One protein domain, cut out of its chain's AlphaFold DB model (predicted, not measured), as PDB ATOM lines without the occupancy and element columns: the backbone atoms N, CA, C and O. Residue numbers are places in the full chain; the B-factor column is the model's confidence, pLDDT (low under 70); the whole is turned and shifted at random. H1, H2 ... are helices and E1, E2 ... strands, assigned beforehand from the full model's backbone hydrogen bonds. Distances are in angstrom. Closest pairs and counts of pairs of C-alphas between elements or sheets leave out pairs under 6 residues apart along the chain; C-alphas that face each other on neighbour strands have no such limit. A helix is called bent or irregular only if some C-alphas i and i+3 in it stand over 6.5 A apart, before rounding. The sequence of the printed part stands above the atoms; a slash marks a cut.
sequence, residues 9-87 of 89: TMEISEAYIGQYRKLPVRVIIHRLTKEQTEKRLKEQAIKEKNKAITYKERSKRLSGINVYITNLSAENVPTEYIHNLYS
ATOM      1  N   THR A   9      -2.497 -16.638 -12.122       90.94
ATOM      2  CA  THR A   9      -1.521 -15.667 -12.629       90.94
ATOM      3  C   THR A   9      -2.216 -14.612 -13.495       90.94
ATOM      4  O   THR A   9      -3.056 -14.955 -14.322       90.94
ATOM      5  N   MET A  10      -1.923 -13.332 -13.265       90.88
ATOM      6  CA  MET A  10      -2.476 -12.184 -13.996       90.88
ATOM      7  C   MET A  10      -1.350 -11.421 -14.675       90.88
ATOM      8  O   MET A  10      -0.265 -11.291 -14.110       90.88
ATOM      9  N   GLU A  11      -1.628 -10.867 -15.848       91.50
ATOM     10  CA  GLU A  11      -0.696 -10.024 -16.587       91.50
ATOM     11  C   GLU A  11      -1.152  -8.568 -16.633       91.50
ATOM     12  O   GLU A  11      -2.335  -8.272 -16.781       91.50
ATOM     13  N   ILE A  12      -0.177  -7.668 -16.547       91.06
ATOM     14  CA  ILE A  12      -0.281  -6.261 -16.910       91.06
ATOM     15  C   ILE A  12       0.652  -6.068 -18.111       91.06
ATOM     16  O   ILE A  12       1.877  -6.082 -17.961       91.06
ATOM     17  N   SER A  13       0.059  -5.947 -19.297       81.62
ATOM     18  CA  SER A  13       0.757  -5.888 -20.587       81.62
ATOM     19  C   SER A  13       1.282  -4.490 -20.935       81.62
ATOM     20  O   SER A  13       2.290  -4.368 -21.624       81.62
ATOM     21  N   GLU A  14       0.651  -3.429 -20.429       84.56
ATOM     22  CA  GLU A  14       1.057  -2.033 -20.654       84.56
ATOM     23  C   GLU A  14       1.950  -1.510 -19.522       84.56
ATOM     24  O   GLU A  14       1.630  -0.542 -18.829       84.56
ATOM     25  N   ALA A  15       3.081  -2.175 -19.294       88.44
ATOM     26  CA  ALA A  15       4.057  -1.727 -18.311       88.44
ATOM     27  C   ALA A  15       5.341  -1.241 -18.986       88.44
ATOM     28  O   ALA A  15       5.815  -1.794 -19.977       88.44
ATOM     29  N   TYR A  16       5.925  -0.189 -18.416       91.38
ATOM     30  CA  TYR A  16       7.180   0.381 -18.884       91.38
ATOM     31  C   TYR A  16       8.137   0.542 -17.712       91.38
ATOM     32  O   TYR A  16       7.748   1.043 -16.657       91.38
ATOM     33  N   ILE A  17       9.394   0.152 -17.906       89.81
ATOM     34  CA  ILE A  17      10.446   0.311 -16.901       89.81
ATOM     35  C   ILE A  17      11.503   1.309 -17.377       89.81
ATOM     36  O   ILE A  17      11.842   1.349 -18.558       89.81
ATOM     37  N   GLY A  18      12.021   2.105 -16.440       88.56
ATOM     38  CA  GLY A  18      13.080   3.088 -16.677       88.56
ATOM     39  C   GLY A  18      12.608   4.541 -16.574       88.56
ATOM     40  O   GLY A  18      11.540   4.910 -17.057       88.56
ATOM     41  N   GLN A  19      13.427   5.375 -15.927       86.94
ATOM     42  CA  GLN A  19      13.142   6.798 -15.705       86.94
ATOM     43  C   GLN A  19      13.325   7.635 -16.981       86.94
ATOM     44  O   GLN A  19      12.495   8.488 -17.279       86.94
ATOM     45  N   TYR A  20      14.399   7.377 -17.736       90.56
ATOM     46  CA  TYR A  20      14.773   8.161 -18.924       90.56
ATOM     47  C   TYR A  20      14.419   7.467 -20.243       90.56
ATOM     48  O   TYR A  20      14.058   8.121 -21.216       90.56
ATOM     49  N   ARG A  21      14.515   6.134 -20.285       87.31
ATOM     50  CA  ARG A  21      14.100   5.308 -21.424       87.31
ATOM     51  C   ARG A  21      13.040   4.336 -20.940       87.31
ATOM     52  O   ARG A  21      13.337   3.505 -20.090       87.31
ATOM     53  N   LYS A  22      11.827   4.467 -21.472       89.19
ATOM     54  CA  LYS A  22      10.696   3.591 -21.160       89.19
ATOM     55  C   LYS A  22      10.794   2.327 -22.006       89.19
ATOM     56  O   LYS A  22      10.484   2.359 -23.192       89.19
ATOM     57  N   LEU A  23      11.247   1.234 -21.402       90.00
ATOM     58  CA  LEU A  23      11.301  -0.072 -22.053       90.00
ATOM     59  C   LEU A  23       9.986  -0.817 -21.808       90.00
ATOM     60  O   LEU A  23       9.600  -0.930 -20.641       90.00
ATOM     61  N   PRO A  24       9.302  -1.310 -22.857       91.00
ATOM     62  CA  PRO A  24       8.092  -2.099 -22.687       91.00
ATOM     63  C   PRO A  24       8.431  -3.410 -21.975       91.00
ATOM     64  O   PRO A  24       9.386  -4.103 -22.331       91.00
ATOM     65  N   VAL A  25       7.651  -3.731 -20.953       93.56
ATOM     66  CA  VAL A  25       7.775  -4.947 -20.154       93.56
ATOM     67  C   VAL A  25       6.391  -5.486 -19.828       93.56
ATOM     68  O   VAL A  25       5.401  -4.762 -19.828       93.56
ATOM     69  N   ARG A  26       6.338  -6.765 -19.488       93.19
ATOM     70  CA  ARG A  26       5.159  -7.424 -18.936       93.19
ATOM     71  C   ARG A  26       5.363  -7.569 -17.440       93.19
ATOM     72  O   ARG A  26       6.412  -8.055 -17.000       93.19
ATOM     73  N   VAL A  27       4.367  -7.163 -16.659       94.00
ATOM     74  CA  VAL A  27       4.342  -7.429 -15.216       94.00
ATOM     75  C   VAL A  27       3.355  -8.549 -14.955       94.00
ATOM     76  O   VAL A  27       2.175  -8.440 -15.272       94.00
ATOM     77  N   ILE A  28       3.843  -9.629 -14.362       93.56
ATOM     78  CA  ILE A  28       3.061 -10.815 -14.061       93.56
ATOM     79  C   ILE A  28       2.907 -10.921 -12.549       93.56
ATOM     80  O   ILE A  28       3.890 -10.955 -11.812       93.56
ATOM     81  N   ILE A  29       1.667 -10.993 -12.082       92.44
ATOM     82  CA  ILE A  29       1.324 -11.158 -10.673       92.44
ATOM     83  C   ILE A  29       0.800 -12.575 -10.484       92.44
ATOM     84  O   ILE A  29      -0.235 -12.942 -11.031       92.44
ATOM     85  N   HIS A  30       1.501 -13.362  -9.678       91.94
ATOM     86  CA  HIS A  30       1.116 -14.722  -9.340       91.94
ATOM     87  C   HIS A  30       0.708 -14.806  -7.869       91.94
ATOM     88  O   HIS A  30       1.465 -14.400  -6.980       91.94
ATOM     89  N   ARG A  31      -0.478 -15.354  -7.595       90.94
ATOM     90  CA  ARG A  31      -0.901 -15.654  -6.225       90.94
ATOM     91  C   ARG A  31      -0.489 -17.076  -5.891       90.94
ATOM     92  O   ARG A  31      -0.956 -18.009  -6.529       90.94
ATOM     93  N   LEU A  32       0.314 -17.233  -4.846       89.94
ATOM     94  CA  LEU A  32       0.776 -18.542  -4.402       89.94
ATOM     95  C   LEU A  32      -0.379 -19.476  -4.042       89.94
ATOM     96  O   LEU A  32      -1.465 -19.044  -3.629       89.94
ATOM     97  N   THR A  33      -0.106 -20.776  -4.130       90.38
ATOM     98  CA  THR A  33      -1.015 -21.797  -3.610       90.38
ATOM     99  C   THR A  33      -1.119 -21.699  -2.085       90.38
ATOM    100  O   THR A  33      -0.283 -21.085  -1.406       90.38
ATOM    101  N   LYS A  34      -2.169 -22.304  -1.516       89.12
ATOM    102  CA  LYS A  34      -2.354 -22.345  -0.057       89.12
ATOM    103  C   LYS A  34      -1.165 -23.020   0.633       89.12
ATOM    104  O   LYS A  34      -0.618 -22.453   1.571       89.12
ATOM    105  N   GLU A  35      -0.701 -24.145   0.096       89.88
ATOM    106  CA  GLU A  35       0.443 -24.901   0.624       89.88
ATOM    107  C   GLU A  35       1.742 -24.082   0.622       89.88
ATOM    108  O   GLU A  35       2.441 -24.001   1.635       89.88
ATOM    109  N   GLN A  36       2.045 -23.401  -0.491       88.25
ATOM    110  CA  GLN A  36       3.209 -22.514  -0.588       88.25
ATOM    111  C   GLN A  36       3.109 -21.337   0.393       88.25
ATOM    112  O   GLN A  36       4.101 -20.953   1.020       88.25
ATOM    113  N   THR A  37       1.909 -20.772   0.545       89.06
ATOM    114  CA  THR A  37       1.650 -19.667   1.476       89.06
ATOM    115  C   THR A  37       1.862 -20.112   2.922       89.06
ATOM    116  O   THR A  37       2.555 -19.433   3.677       89.06
ATOM    117  N   GLU A  38       1.335 -21.273   3.309       90.19
ATOM    118  CA  GLU A  38       1.515 -21.834   4.651       90.19
ATOM    119  C   GLU A  38       2.982 -22.134   4.961       90.19
ATOM    120  O   GLU A  38       3.459 -21.798   6.048       90.19
ATOM    121  N   LYS A  39       3.728 -22.702   4.003       91.00
ATOM    122  CA  LYS A  39       5.173 -22.927   4.149       91.00
ATOM    123  C   LYS A  39       5.914 -21.613   4.420       91.00
ATOM    124  O   LYS A  39       6.673 -21.527   5.385       91.00
ATOM    125  N   ARG A  40       5.630 -20.559   3.643       89.00
ATOM    126  CA  ARG A  40       6.226 -19.226   3.852       89.00
ATOM    127  C   ARG A  40       5.853 -18.617   5.202       89.00
ATOM    128  O   ARG A  40       6.711 -18.012   5.839       89.00
ATOM    129  N   LEU A  41       4.609 -18.773   5.656       89.94
ATOM    130  CA  LEU A  41       4.180 -18.273   6.966       89.94
ATOM    131  C   LEU A  41       4.914 -18.983   8.112       89.94
ATOM    132  O   LEU A  41       5.349 -18.320   9.054       89.94
ATOM    133  N   LYS A  42       5.125 -20.303   8.012       90.88
ATOM    134  CA  LYS A  42       5.931 -21.068   8.980       90.88
ATOM    135  C   LYS A  42       7.383 -20.582   9.007       90.88
ATOM    136  O   LYS A  42       7.920 -20.309  10.078       90.88
ATOM    137  N   GLU A  43       8.005 -20.402   7.843       89.38
ATOM    138  CA  GLU A  43       9.372 -19.871   7.744       89.38
ATOM    139  C   GLU A  43       9.488 -18.441   8.291       89.38
ATOM    140  O   GLU A  43      10.480 -18.096   8.939       89.38
ATOM    141  N   GLN A  44       8.475 -17.600   8.063       88.25
ATOM    142  CA  GLN A  44       8.408 -16.261   8.642       88.25
ATOM    143  C   GLN A  44       8.316 -16.324  10.163       88.25
ATOM    144  O   GLN A  44       9.094 -15.635  10.809       88.25
ATOM    145  N   ALA A  45       7.460 -17.172  10.738       89.44
ATOM    146  CA  ALA A  45       7.345 -17.319  12.191       89.44
ATOM    147  C   ALA A  45       8.676 -17.750  12.840       89.44
ATOM    148  O   ALA A  45       9.073 -17.211  13.874       89.44
ATOM    149  N   ILE A  46       9.417 -18.658  12.192       91.06
ATOM    150  CA  ILE A  46      10.768 -19.048  12.629       91.06
ATOM    151  C   ILE A  46      11.724 -17.845  12.572       91.06
ATOM    152  O   ILE A  46      12.470 -17.597  13.519       91.06
ATOM    153  N   LYS A  47      11.691 -17.058  11.488       88.31
ATOM    154  CA  LYS A  47      12.517 -15.845  11.349       88.31
ATOM    155  C   LYS A  47      12.142 -14.755  12.355       88.31
ATOM    156  O   LYS A  47      13.045 -14.083  12.838       88.31
ATOM    157  N   GLU A  48      10.859 -14.583  12.671       89.81
ATOM    158  CA  GLU A  48      10.386 -13.627  13.680       89.81
ATOM    159  C   GLU A  48      10.968 -13.968  15.052       89.81
ATOM    160  O   GLU A  48      11.562 -13.109  15.701       89.81
ATOM    161  N   LYS A  49      10.901 -15.251  15.436       88.81
ATOM    162  CA  LYS A  49      11.492 -15.751  16.681       88.81
ATOM    163  C   LYS A  49      13.012 -15.570  16.711       88.81
ATOM    164  O   LYS A  49      13.549 -15.096  17.705       88.81
ATOM    165  N   ASN A  50      13.702 -15.925  15.627       91.25
ATOM    166  CA  ASN A  50      15.167 -15.930  15.596       91.25
ATOM    167  C   ASN A  50      15.783 -14.530  15.467       91.25
ATOM    168  O   ASN A  50      16.886 -14.308  15.951       91.25
ATOM    169  N   LYS A  51      15.109 -13.598  14.781       88.81
ATOM    170  CA  LYS A  51      15.623 -12.240  14.539       88.81
ATOM    171  C   LYS A  51      14.995 -11.176  15.440       88.81
ATOM    172  O   LYS A  51      15.348 -10.014  15.290       88.81
ATOM    173  N   ALA A  52      14.068 -11.553  16.326       83.56
ATOM    174  CA  ALA A  52      13.279 -10.629  17.146       83.56
ATOM    175  C   ALA A  52      12.599  -9.513  16.317       83.56
ATOM    176  O   ALA A  52      12.490  -8.368  16.746       83.56
ATOM    177  N   ILE A  53      12.147  -9.850  15.104       85.88
ATOM    178  CA  ILE A  53      11.414  -8.946  14.204       85.88
ATOM    179  C   ILE A  53       9.958  -9.403  14.170       85.88
ATOM    180  O   ILE A  53       9.695 -10.599  14.144       85.88
ATOM    181  N   THR A  54       9.007  -8.473  14.111       86.88
ATOM    182  CA  THR A  54       7.584  -8.788  13.912       86.88
ATOM    183  C   THR A  54       7.102  -8.192  12.595       86.88
ATOM    184  O   THR A  54       7.161  -6.979  12.385       86.88
ATOM    185  N   TYR A  55       6.602  -9.032  11.690       85.62
ATOM    186  CA  TYR A  55       5.995  -8.575  10.447       85.62
ATOM    187  C   TYR A  55       4.546  -8.153  10.682       85.62
ATOM    188  O   TYR A  55       3.760  -8.851  11.324       85.62
ATOM    189  N   LYS A  56       4.159  -7.023  10.083       89.31
ATOM    190  CA  LYS A  56       2.765  -6.564  10.076       89.31
ATOM    191  C   LYS A  56       1.886  -7.540   9.293       89.31
ATOM    192  O   LYS A  56       2.314  -8.098   8.282       89.31
ATOM    193  N   GLU A  57       0.621  -7.656   9.684       87.06
ATOM    194  CA  GLU A  57      -0.358  -8.538   9.032       87.06
ATOM    195  C   GLU A  57      -0.495  -8.257   7.525       87.06
ATOM    196  O   GLU A  57      -0.528  -9.173   6.703       87.06
ATOM    197  N   ARG A  58      -0.456  -6.976   7.128       88.19
ATOM    198  CA  ARG A  58      -0.446  -6.570   5.713       88.19
ATOM    199  C   ARG A  58       0.746  -7.155   4.947       88.19
ATOM    200  O   ARG A  58       0.565  -7.603   3.818       88.19
ATOM    201  N   SER A  59       1.936  -7.155   5.539       86.31
ATOM    202  CA  SER A  59       3.149  -7.699   4.917       86.31
ATOM    203  C   SER A  59       3.082  -9.220   4.806       86.31
ATOM    204  O   SER A  59       3.416  -9.765   3.756       86.31
ATOM    205  N   LYS A  60       2.560  -9.901   5.838       86.38
ATOM    206  CA  LYS A  60       2.296 -11.349   5.795       86.38
ATOM    207  C   LYS A  60       1.317 -11.700   4.675       86.38
ATOM    208  O   LYS A  60       1.591 -12.600   3.886       86.38
ATOM    209  N   ARG A  61       0.238 -10.923   4.510       86.06
ATOM    210  CA  ARG A  61      -0.725 -11.101   3.410       86.06
ATOM    211  C   ARG A  61      -0.091 -10.914   2.027       86.06
ATOM    212  O   ARG A  61      -0.356 -11.706   1.130       86.06
ATOM    213  N   LEU A  62       0.746  -9.890   1.852       87.38
ATOM    214  CA  LEU A  62       1.443  -9.631   0.586       87.38
ATOM    215  C   LEU A  62       2.507 -10.690   0.263       87.38
ATOM    216  O   LEU A  62       2.811 -10.899  -0.904       87.38
ATOM    217  N   SER A  63       3.029 -11.404   1.264       86.12
ATOM    218  CA  SER A  63       4.026 -12.462   1.049       86.12
ATOM    219  C   SER A  63       3.505 -13.681   0.270       86.12
ATOM    220  O   SER A  63       4.302 -14.465  -0.250       86.12
ATOM    221  N   GLY A  64       2.179 -13.818   0.157       88.94
ATOM    222  CA  GLY A  64       1.505 -14.807  -0.688       88.94
ATOM    223  C   GLY A  64       1.441 -14.426  -2.173       88.94
ATOM    224  O   GLY A  64       0.772 -15.110  -2.943       88.94
ATOM    225  N   ILE A  65       2.076 -13.324  -2.579       90.44
ATOM    226  CA  ILE A  65       2.089 -12.833  -3.958       90.44
ATOM    227  C   ILE A  65       3.533 -12.818  -4.459       90.44
ATOM    228  O   ILE A  65       4.420 -12.278  -3.800       90.44
ATOM    229  N   ASN A  66       3.751 -13.379  -5.644       91.56
ATOM    230  CA  ASN A  66       4.972 -13.195  -6.414       91.56
ATOM    231  C   ASN A  66       4.697 -12.220  -7.561       91.56
ATOM    232  O   ASN A  66       3.637 -12.260  -8.183       91.56
ATOM    233  N   VAL A  67       5.669 -11.360  -7.847       92.44
ATOM    234  CA  VAL A  67       5.625 -10.439  -8.983       92.44
ATOM    235  C   VAL A  67       6.841 -10.711  -9.851       92.44
ATOM    236  O   VAL A  67       7.963 -10.733  -9.348       92.44
ATOM    237  N   TYR A  68       6.609 -10.910 -11.141       92.88
ATOM    238  CA  TYR A  68       7.638 -11.110 -12.150       92.88
ATOM    239  C   TYR A  68       7.588  -9.956 -13.144       92.88
ATOM    240  O   TYR A  68       6.513  -9.484 -13.506       92.88
ATOM    241  N   ILE A  69       8.755  -9.504 -13.582       93.00
ATOM    242  CA  ILE A  69       8.894  -8.475 -14.610       93.00
ATOM    243  C   ILE A  69       9.738  -9.095 -15.710       93.00
ATOM    244  O   ILE A  69      10.839  -9.573 -15.442       93.00
ATOM    245  N   THR A  70       9.215  -9.127 -16.931       92.25
ATOM    246  CA  THR A  70       9.895  -9.768 -18.059       92.25
ATOM    247  C   THR A  70       9.676  -8.995 -19.352       92.25
ATOM    248  O   THR A  70       8.647  -8.352 -19.540       92.25
ATOM    249  N   ASN A  71      10.652  -9.058 -20.252       90.75
ATOM    250  CA  ASN A  71      10.567  -8.539 -21.617       90.75
ATOM    251  C   ASN A  71      10.261  -9.644 -22.648       90.75
ATOM    252  O   ASN A  71      10.269  -9.376 -23.847       90.75
ATOM    253  N   LEU A  72      10.018 -10.883 -22.203       91.38
ATOM    254  CA  LEU A  72       9.661 -12.001 -23.077       91.38
ATOM    255  C   LEU A  72       8.305 -11.750 -23.743       91.38
ATOM    256  O   LEU A  72       7.344 -11.387 -23.064       91.38
ATOM    257  N   SER A  73       8.198 -11.987 -25.052       88.50
ATOM    258  CA  SER A  73       6.920 -11.845 -25.756       88.50
ATOM    259  C   SER A  73       5.892 -12.859 -25.241       88.50
ATOM    260  O   SER A  73       6.237 -13.988 -24.884       88.50
ATOM    261  N   ALA A  74       4.618 -12.456 -25.200       89.31
ATOM    262  CA  ALA A  74       3.517 -13.350 -24.837       89.31
ATOM    263  C   ALA A  74       3.331 -14.490 -25.851       89.31
ATOM    264  O   ALA A  74       2.876 -15.565 -25.477       89.31
ATOM    265  N   GLU A  75       3.743 -14.261 -27.101       90.00
ATOM    266  CA  GLU A  75       3.758 -15.259 -28.174       90.00
ATOM    267  C   GLU A  75       4.741 -16.400 -27.889       90.00
ATOM    268  O   GLU A  75       4.395 -17.564 -28.061       90.00
ATOM    269  N   ASN A  76       5.950 -16.079 -27.413       91.00
ATOM    270  CA  ASN A  76       6.973 -17.090 -27.135       91.00
ATOM    271  C   ASN A  76       6.778 -17.739 -25.765       91.00
ATOM    272  O   ASN A  76       7.029 -18.930 -25.600       91.00
ATOM    273  N   VAL A  77       6.373 -16.946 -24.768       92.12
ATOM    274  CA  VAL A  77       6.168 -17.421 -23.398       92.12
ATOM    275  C   VAL A  77       4.826 -16.907 -22.869       92.12
ATOM    276  O   VAL A  77       4.734 -15.755 -22.406       92.12
ATOM    277  N   PRO A  78       3.785 -17.762 -22.901       92.50
ATOM    278  CA  PRO A  78       2.487 -17.445 -22.325       92.50
ATOM    279  C   PRO A  78       2.588 -17.161 -20.825       92.50
ATOM    280  O   PRO A  78       3.427 -17.715 -20.111       92.50
ATOM    281  N   THR A  79       1.695 -16.305 -20.334       91.50
ATOM    282  CA  THR A  79       1.660 -15.812 -18.947       91.50
ATOM    283  C   THR A  79       1.676 -16.935 -17.908       91.50
ATOM    284  O   THR A  79       2.323 -16.821 -16.867       91.50
ATOM    285  N   GLU A  80       0.986 -18.035 -18.198       89.75
ATOM    286  CA  GLU A  80       0.813 -19.181 -17.304       89.75
ATOM    287  C   GLU A  80       2.140 -19.880 -16.973       89.75
ATOM    288  O   GLU A  80       2.328 -20.366 -15.859       89.75
ATOM    289  N   TYR A  81       3.101 -19.856 -17.900       90.88
ATOM    290  CA  TYR A  81       4.401 -20.507 -17.734       90.88
ATOM    291  C   TYR A  81       5.433 -19.639 -17.017       90.88
ATOM    292  O   TYR A  81       6.432 -20.162 -16.529       90.88
ATOM    293  N   ILE A  82       5.197 -18.329 -16.901       92.44
ATOM    294  CA  ILE A  82       6.147 -17.392 -16.287       92.44
ATOM    295  C   ILE A  82       6.432 -17.762 -14.831       92.44
ATOM    296  O   ILE A  82       7.588 -17.734 -14.406       92.44
ATOM    297  N   HIS A  83       5.403 -18.145 -14.066       90.56
ATOM    298  CA  HIS A  83       5.605 -18.574 -12.684       90.56
ATOM    299  C   HIS A  83       6.539 -19.783 -12.615       90.56
ATOM    300  O   HIS A  83       7.481 -19.763 -11.830       90.56
ATOM    301  N   ASN A  84       6.322 -20.792 -13.458       89.94
ATOM    302  CA  ASN A  84       7.145 -21.999 -13.476       89.94
ATOM    303  C   ASN A  84       8.576 -21.702 -13.945       89.94
ATOM    304  O   ASN A  84       9.520 -22.226 -13.369       89.94
ATOM    305  N   LEU A  85       8.746 -20.811 -14.927       91.69
ATOM    306  CA  LEU A  85      10.054 -20.442 -15.472       91.69
ATOM    307  C   LEU A  85      10.965 -19.757 -14.440       91.69
ATOM    308  O   LEU A  85      12.166 -20.002 -14.421       91.69
ATOM    309  N   TYR A  86      10.401 -18.886 -13.598       90.50
ATOM    310  CA  TYR A  86      11.164 -18.116 -12.606       90.50
ATOM    311  C   TYR A  86      11.062 -18.665 -11.180       90.50
ATOM    312  O   TYR A  86      11.664 -18.105 -10.260       90.50
ATOM    313  N   SER A  87      10.286 -19.723 -10.956       86.81
ATOM    314  CA  SER A  87      10.237 -20.363  -9.645       86.81
ATOM    315  C   SER A  87      11.496 -21.185  -9.429       86.81
ATOM    316  O   SER A  87      11.814 -22.085 -10.197       86.81
TER     317      SER A  87
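This is residues 9 to 87 of the 89 residues of an uncharacterized protein of Bacillus sp. ok061 (UniProt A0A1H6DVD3). What does the model look like at first sight? A small, strongly twisted sheet of three strands has one short helix, H3, across one face, and beyond the end of the sheet where E2 ends and E3 begins the helices H1 and H2 make a second, loosely built part. What is it made of? The printed part has 79 residues with three named helices and three named strands, in the order E1, E2, H1, H2, E3, H3; the sheet runs E1, E2, E3, antiparallel throughout, and the class is mixed, helices and strands. How spread out is it? The whole is loose, with a radius of gyration of the C-alphas of 15.8 A, and it spans 44 by 31 by 17 A, only just flat.

How does the sheet begin? E1, residues 9 to 17, bends by 76 degrees at residue 14 and forms a hairpin with E2, residues 23 to 31, antiparallel at 154 degrees. N 10 and O 29 are 2.8 A apart, within hydrogen-bond range, as are N 17 and O 23 at 2.9 A. Where do the next helices stand? H1, residues 34 to 51, and H2, residues 57 to 62, are not on the sheet. They are close but not clearly touching, the closest C-alphas being those of Leu 41 and Lys 60 at 7.3 A, with a steep tilt of 49 degrees, opposite ways. What pairs on the other side of E2? E3, residues 65 to 70, is antiparallel to E2 at 157 degrees, with N 28 and O 68 2.8 A apart, within hydrogen-bond range; E1 and E3 are the edge strands. What is on the sheet? H3, residues 79 to 86, has a height of 8.6 A over the sheet, runs across the strands at 84 degrees to E3 on the local plane, and lies over E3 only just, with 3 of its C-alphas falling on it. Its closest C-alphas to E1 are Glu 80 and Thr 9, 6.3 A apart.

Where can the elements be found? E1 begins at C-alpha 9, (-1.521, -15.667, -12.629), and is 20.4 A long; E2 and H1 are each 25.3 A, H2 is 8.7 A, E3 is 16.4 A and H3 is 11.7 A. H1 ends at C-alpha 51, (15.623, -12.240, 14.539), and H3 at C-alpha 86, (11.164, -18.116, -12.606). How do the helix backbones run? In H1 and H2 every O i to N i+4 pair is within hydrogen-bond range, in H3 2 of 4; H3 is irregular, only just, with C-alphas 80 and 83 6.7 A apart.

How far does it reach? The two C-alphas farthest apart, those of Ala 52 and Glu 75, are 46.5 A apart. Is anything missing or uncertain? The printed part has no cut, and no printed residue is under 70 in pLDDT, with a mean of 89.7. Which links are long? No link is long: that from E3 to H3 is short, and the other four are tight.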